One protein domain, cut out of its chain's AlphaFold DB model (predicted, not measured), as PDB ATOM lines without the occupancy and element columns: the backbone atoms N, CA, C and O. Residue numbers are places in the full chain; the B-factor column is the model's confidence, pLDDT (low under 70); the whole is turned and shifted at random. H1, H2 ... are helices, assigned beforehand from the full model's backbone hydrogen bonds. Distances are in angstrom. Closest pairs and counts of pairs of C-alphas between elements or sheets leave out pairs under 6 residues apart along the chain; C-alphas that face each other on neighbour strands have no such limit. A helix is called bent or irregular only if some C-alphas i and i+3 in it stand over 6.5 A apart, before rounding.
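AT A GLANCE: This is residues 9 to 57 of the 144 residues of the protein "Vitamin B12-dependent ribonucleotide reductase" of Actinobacteria bacterium (UniProt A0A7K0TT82). Three separate helices are joined in a small open arrangement: H1 and the short H2 are near each other in one part, and H3 lies off at the other end, touching neither. Residues 9 to 20, a long looping lead with no named element, come before H1, and the start of H1 and the end of H3 mark the far ends of the whole. The printed part has 49 residues with three named helices, H1, H2 and H3 in that order, and no named strand; the class is all helix. The whole is compact, with a radius of gyration of the C-alphas of 11.0 A, and the C-alphas span 32 by 22 by 14 A.

IN THESE COORDINATES: The printed part begins with Met 9, whose C-alpha is at (58.454, 92.033, 3.238). Residues 9 to 20 hold no named element, and their C-alphas lie 5 to 15 A from the mean of all C-alphas. H1, the longest helix, follows as residues 21 to 33; it measures 18.2 A from C-alpha 21 at (54.035, 82.180, 0.465) to C-alpha 33. H2 is residues 36 to 40, 5.8 A from first to last C-alpha. H3 is residues 47 to 56, 14.3 A long, and ends with C-alpha 56 at (58.771, 106.793, -19.741). No helix is bent or irregular.

HOW THE PARTS SIT: H1 and H2 are close but not clearly touching, with 2 pairs of C-alphas within 8 A. Their closest C-alphas are those of Ala 30 and Arg 39, 6.4 A apart, and their centres are 13.3 A apart. H3 touches no helix. H1 and H3 are apart, with no C-alpha of the one within 8 A of the other. H2 and H3 are apart by the same measure, though they follow each other in the chain. In H1, H2 and H3, every pair of O of residue i and N of residue i+4 is within hydrogen-bond range.

THE WHOLE: The two C-alphas farthest apart are those of Met 21, the first residue of H1, and Thr 56, the last of H3, at 32.2 A. The C-alphas of the first and last printed residues, Met 9 and Gly 57, are 26.3 A apart. The printed part has no cut. The link from H1 to H2 is tight, with 2 residues, and the link from H2 to H3 is short, with 6; no link is long. The mean pLDDT of the printed part is 92.8, and no printed residue is under 70.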
ATOM      1  N   MET A   9      57.290  91.661   4.032       91.12
ATOM      2  CA  MET A   9      58.454  92.033   3.238       91.12
ATOM      3  C   MET A   9      59.259  90.796   2.831       91.12
ATOM      4  O   MET A   9      59.445  89.891   3.644       91.12
ATOM      5  N   THR A  10      59.732  90.770   1.589       90.69
ATOM      6  CA  THR A  10      60.633  89.734   1.070       90.69
ATOM      7  C   THR A  10      61.979  90.350   0.674       90.69
ATOM      8  O   THR A  10      62.097  91.573   0.538       90.69
ATOM      9  N   ASP A  11      62.979  89.492   0.468       91.31
ATOM     10  CA  ASP A  11      64.310  89.884  -0.008       91.31
ATOM     11  C   ASP A  11      64.393  90.031  -1.544       91.31
ATOM     12  O   ASP A  11      65.398  90.520  -2.059       91.31
ATOM     13  N   ASP A  12      63.351  89.639  -2.291       92.06
ATOM     14  CA  ASP A  12      63.310  89.752  -3.754       92.06
ATOM     15  C   ASP A  12      62.997  91.204  -4.172       92.06
ATOM     16  O   ASP A  12      61.967  91.776  -3.795       92.06
ATOM     17  N   ALA A  13      63.881  91.811  -4.971       92.44
ATOM     18  CA  ALA A  13      63.715  93.173  -5.480       92.44
ATOM     19  C   ALA A  13      62.469  93.321  -6.374       92.44
ATOM     20  O   ALA A  13      61.807  94.367  -6.362       92.44
ATOM     21  N   ASP A  14      62.110  92.270  -7.110       93.56
ATOM     22  CA  ASP A  14      60.959  92.275  -8.004       93.56
ATOM     23  C   ASP A  14      59.646  92.078  -7.232       93.56
ATOM     24  O   ASP A  14      58.623  92.669  -7.597       93.56
ATOM     25  N   ILE A  15      59.670  91.350  -6.107       93.69
ATOM     26  CA  ILE A  15      58.485  91.006  -5.298       93.69
ATOM     27  C   ILE A  15      58.675  91.408  -3.825       93.69
ATOM     28  O   ILE A  15      58.500  90.607  -2.912       93.69
ATOM     29  N   ARG A  16      58.973  92.684  -3.563       91.31
ATOM     30  CA  ARG A  16      59.309  93.186  -2.213       91.31
ATOM     31  C   ARG A  16      58.234  92.968  -1.140       91.31
ATOM     32  O   ARG A  16      58.557  92.935   0.044       91.31
ATOM     33  N   MET A  17      56.963  92.866  -1.524       91.38
ATOM     34  CA  MET A  17      55.848  92.618  -0.606       91.38
ATOM     35  C   MET A  17      54.989  91.459  -1.106       91.38
ATOM     36  O   MET A  17      54.456  91.513  -2.221       91.38
ATOM     37  N   ALA A  18      54.814  90.450  -0.252       92.88
ATOM     38  CA  ALA A  18      53.972  89.294  -0.515       92.88
ATOM     39  C   ALA A  18      52.867  89.118   0.526       92.88
ATOM     40  O   ALA A  18      53.067  89.316   1.721       92.88
ATOM     41  N   GLN A  19      51.680  88.732   0.060       89.69
ATOM     42  CA  GLN A  19      50.513  88.529   0.915       89.69
ATOM     43  C   GLN A  19      50.484  87.122   1.534       89.69
ATOM     44  O   GLN A  19      49.832  86.899   2.558       89.69
ATOM     45  N   SER A  20      51.164  86.165   0.898       92.38
ATOM     46  CA  SER A  20      51.391  84.805   1.393       92.38
ATOM     47  C   SER A  20      52.553  84.141   0.649       92.38
ATOM     48  O   SER A  20      52.921  84.581  -0.442       92.38
ATOM     49  N   MET A  21      53.053  83.018   1.169       88.06
ATOM     50  CA  MET A  21      54.035  82.180   0.465       88.06
ATOM     51  C   MET A  21      53.585  81.777  -0.951       88.06
ATOM     52  O   MET A  21      54.356  81.872  -1.900       88.06
ATOM     53  N   MET A  22      52.325  81.361  -1.121       90.50
ATOM     54  CA  MET A  22      51.807  80.949  -2.434       90.50
ATOM     55  C   MET A  22      51.809  82.110  -3.432       90.50
ATOM     56  O   MET A  22      52.180  81.942  -4.588       90.50
ATOM     57  N   ASP A  23      51.438  83.301  -2.966       91.81
ATOM     58  CA  ASP A  23      51.451  84.533  -3.756       91.81
ATOM     59  C   ASP A  23      52.876  84.933  -4.184       91.81
ATOM     60  O   ASP A  23      53.084  85.408  -5.300       91.81
ATOM     61  N   TYR A  24      53.878  84.706  -3.329       93.19
ATOM     62  CA  TYR A  24      55.281  84.860  -3.715       93.19
ATOM     63  C   TYR A  24      55.684  83.850  -4.801       93.19
ATOM     64  O   TYR A  24      56.181  84.255  -5.849       93.19
ATOM     65  N   ILE A  25      55.404  82.557  -4.594       93.38
ATOM     66  CA  ILE A  25      55.779  81.491  -5.538       93.38
ATOM     67  C   ILE A  25      55.163  81.739  -6.917       93.38
ATOM     68  O   ILE A  25      55.877  81.707  -7.914       93.38
ATOM     69  N   PHE A  26      53.861  82.028  -7.002       93.88
ATOM     70  CA  PHE A  26      53.209  82.234  -8.298       93.88
ATOM     71  C   PHE A  26      53.737  83.458  -9.041       93.88
ATOM     72  O   PHE A  26      53.939  83.384 -10.250       93.88
ATOM     73  N   ARG A  27      53.998  84.566  -8.338       94.50
ATOM     74  CA  ARG A  27      54.572  85.756  -8.975       94.50
ATOM     75  C   ARG A  27      56.005  85.519  -9.428       94.50
ATOM     76  O   ARG A  27      56.350  85.954 -10.519       94.50
ATOM     77  N   ARG A  28      56.805  84.783  -8.653       95.06
ATOM     78  CA  ARG A  28      58.174  84.430  -9.041       95.06
ATOM     79  C   ARG A  28      58.181  83.540 -10.282       95.06
ATOM     80  O   ARG A  28      58.843  83.866 -11.255       95.06
ATOM     81  N   LEU A  29      57.351  82.495 -10.298       95.25
ATOM     82  CA  LEU A  29      57.189  81.632 -11.471       95.25
ATOM     83  C   LEU A  29      56.680  82.405 -12.698       95.25
ATOM     84  O   LEU A  29      57.114  82.140 -13.812       95.25
ATOM     85  N   ALA A  30      55.775  83.367 -12.517       95.44
ATOM     86  CA  ALA A  30      55.307  84.195 -13.624       95.44
ATOM     87  C   ALA A  30      56.412  85.113 -14.176       95.44
ATOM     88  O   ALA A  30      56.504  85.283 -15.386       95.44
ATOM     89  N   LEU A  31      57.264  85.684 -13.321       93.56
ATOM     90  CA  LEU A  31      58.407  86.477 -13.781       93.56
ATOM     91  C   LEU A  31      59.461  85.614 -14.489       93.56
ATOM     92  O   LEU A  31      60.027  86.056 -15.481       93.56
ATOM     93  N   ASP A  32      59.688  84.391 -14.008       93.38
ATOM     94  CA  ASP A  32      60.727  83.504 -14.540       93.38
ATOM     95  C   ASP A  32      60.318  82.804 -15.853       93.38
ATOM     96  O   ASP A  32      61.178  82.528 -16.688       93.38
ATOM     97  N   TYR A  33      59.029  82.489 -16.045       94.31
ATOM     98  CA  TYR A  33      58.592  81.587 -17.126       94.31
ATOM     99  C   TYR A  33      57.531  82.146 -18.076       94.31
ATOM    100  O   TYR A  33      57.308  81.551 -19.133       94.31
ATOM    101  N   LEU A  34      56.837  83.236 -17.732       92.81
ATOM    102  CA  LEU A  34      55.787  83.784 -18.593       92.81
ATOM    103  C   LEU A  34      56.330  84.907 -19.494       92.81
ATOM    104  O   LEU A  34      57.065  85.776 -19.021       92.81
ATOM    105  N   PRO A  35      55.935  84.947 -20.783       93.00
ATOM    106  CA  PRO A  35      56.302  86.046 -21.670       93.00
ATOM    107  C   PRO A  35      55.692  87.367 -21.190       93.00
ATOM    108  O   PRO A  35      54.621  87.364 -20.568       93.00
ATOM    109  N   PHE A  36      56.342  88.487 -21.532       91.94
ATOM    110  CA  PHE A  36      55.969  89.841 -21.099       91.94
ATOM    111  C   PHE A  36      54.467  90.119 -21.232       91.94
ATOM    112  O   PHE A  36      53.830  90.474 -20.247       91.94
ATOM    113  N   GLU A  37      53.884  89.841 -22.398       91.31
ATOM    114  CA  GLU A  37      52.455  90.050 -22.679       91.31
ATOM    115  C   GLU A  37      51.517  89.340 -21.689       91.31
ATOM    116  O   GLU A  37      50.498  89.874 -21.253       91.31
ATOM    117  N   SER A  38      51.861  88.114 -21.293       93.50
ATOM    118  CA  SER A  38      51.021  87.331 -20.382       93.50
ATOM    119  C   SER A  38      51.128  87.808 -18.934       93.50
ATOM    120  O   SER A  38      50.137  87.806 -18.202       93.50
ATOM    121  N   ARG A  39      52.316  88.250 -18.511       94.12
ATOM    122  CA  ARG A  39      52.539  88.750 -17.151       94.12
ATOM    123  C   ARG A  39      52.104  90.205 -16.982       94.12
ATOM    124  O   ARG A  39      51.571  90.540 -15.924       94.12
ATOM    125  N   SER A  40      52.216  91.036 -18.019       92.94
ATOM    126  CA  SER A  40      51.719  92.417 -18.028       92.94
ATOM    127  C   SER A  40      50.192  92.464 -17.901       92.94
ATOM    128  O   SER A  40      49.665  93.268 -17.130       92.94
ATOM    129  N   ALA A  41      49.479  91.515 -18.523       93.94
ATOM    130  CA  ALA A  41      48.036  91.331 -18.344       93.94
ATOM    131  C   ALA A  41      47.633  91.033 -16.884       93.94
ATOM    132  O   ALA A  41      46.519  91.350 -16.468       93.94
ATOM    133  N   MET A  42      48.543  90.458 -16.090       93.31
ATOM    134  CA  MET A  42      48.376  90.221 -14.650       93.31
ATOM    135  C   MET A  42      49.017  91.314 -13.778       93.31
ATOM    136  O   MET A  42      49.095  91.157 -12.560       93.31
ATOM    137  N   ALA A  43      49.475  92.415 -14.384       93.25
ATOM    138  CA  ALA A  43      50.204  93.503 -13.736       93.25
ATOM    139  C   ALA A  43      51.477  93.053 -12.987       93.25
ATOM    140  O   ALA A  43      51.832  93.607 -11.943       93.25
ATOM    141  N   LEU A  44      52.167  92.040 -13.518       94.38
ATOM    142  CA  LEU A  44      53.420  91.521 -12.978       94.38
ATOM    143  C   LEU A  44      54.610  92.053 -13.782       94.38
ATOM    144  O   LEU A  44      54.836  91.669 -14.932       94.38
ATOM    145  N   TYR A  45      55.380  92.916 -13.127       94.19
ATOM    146  CA  TYR A  45      56.520  93.625 -13.701       94.19
ATOM    147  C   TYR A  45      57.751  93.476 -12.816       94.19
ATOM    148  O   TYR A  45      57.626  93.468 -11.582       94.19
ATOM    149  N   THR A  46      58.923  93.408 -13.441       94.31
ATOM    150  CA  THR A  46      60.210  93.437 -12.738       94.31
ATOM    151  C   THR A  46      60.465  94.823 -12.139       94.31
ATOM    152  O   THR A  46      59.792  95.818 -12.427       94.31
ATOM    153  N   SER A  47      61.437  94.903 -11.239       93.31
ATOM    154  CA  SER A  47      61.880  96.154 -10.627       93.31
ATOM    155  C   SER A  47      62.415  97.156 -11.657       93.31
ATOM    156  O   SER A  47      62.081  98.340 -11.564       93.31
ATOM    157  N   SER A  48      63.160  96.690 -12.659       92.38
ATOM    158  CA  SER A  48      63.653  97.480 -13.795       92.38
ATOM    159  C   SER A  48      62.519  98.055 -14.639       92.38
ATOM    160  O   SER A  48      62.515  99.250 -14.925       92.38
ATOM    161  N   GLU A  49      61.517  97.249 -14.978       93.69
ATOM    162  CA  GLU A  49      60.375  97.695 -15.783       93.69
ATOM    163  C   GLU A  49      59.523  98.726 -15.057       93.69
ATOM    164  O   GLU A  49      59.082  99.703 -15.658       93.69
ATOM    165  N   ARG A  50      59.322  98.546 -13.746       93.19
ATOM    166  CA  ARG A  50      58.640  99.548 -12.919       93.19
ATOM    167  C   ARG A  50      59.432 100.848 -12.857       93.19
ATOM    168  O   ARG A  50      58.829 101.912 -12.945       93.19
ATOM    169  N   ALA A  51      60.755 100.778 -12.713       92.25
ATOM    170  CA  ALA A  51      61.606 101.965 -12.727       92.25
ATOM    171  C   ALA A  51      61.514 102.694 -14.075       92.25
ATOM    172  O   ALA A  51      61.274 103.898 -14.098       92.25
ATOM    173  N   ARG A  52      61.584 101.960 -15.191       91.31
ATOM    174  CA  ARG A  52      61.433 102.532 -16.532       91.31
ATOM    175  C   ARG A  52      60.055 103.149 -16.739       91.31
ATOM    176  O   ARG A  52      59.974 104.266 -17.226       91.31
ATOM    177  N   ALA A  53      58.982 102.482 -16.321       92.62
ATOM    178  CA  ALA A  53      57.627 103.011 -16.454       92.62
ATOM    179  C   ALA A  53      57.421 104.326 -15.677       92.62
ATOM    180  O   ALA A  53      56.617 105.157 -16.092       92.62
ATOM    181  N   LEU A  54      58.158 104.551 -14.582       92.81
ATOM    182  CA  LEU A  54      58.157 105.843 -13.883       92.81
ATOM    183  C   LEU A  54      58.848 106.953 -14.692       92.81
ATOM    184  O   LEU A  54      58.493 108.119 -14.540       92.81
ATOM    185  N   GLU A  55      59.815 106.603 -15.540       92.31
ATOM    186  CA  GLU A  55      60.556 107.540 -16.392       92.31
ATOM    187  C   GLU A  55      59.847 107.800 -17.731       92.31
ATOM    188  O   GLU A  55      59.750 108.946 -18.167       92.31
ATOM    189  N   THR A  56      59.347 106.748 -18.385       91.75
ATOM    190  CA  THR A  56      58.771 106.793 -19.741       91.75
ATOM    191  C   THR A  56      57.247 106.884 -19.757       91.75
ATOM    192  O   THR A  56      56.674 107.296 -20.763       91.75
ATOM    193  N   GLY A  57      56.579 106.511 -18.663       91.44
ATOM    194  CA  GLY A  57      55.118 106.438 -18.571       91.44
ATOM    195  C   GLY A  57      54.497 105.157 -19.140       91.44
ATOM    196  O   GLY A  57      53.277 105.017 -19.094       91.44
TER     197      GLY A  57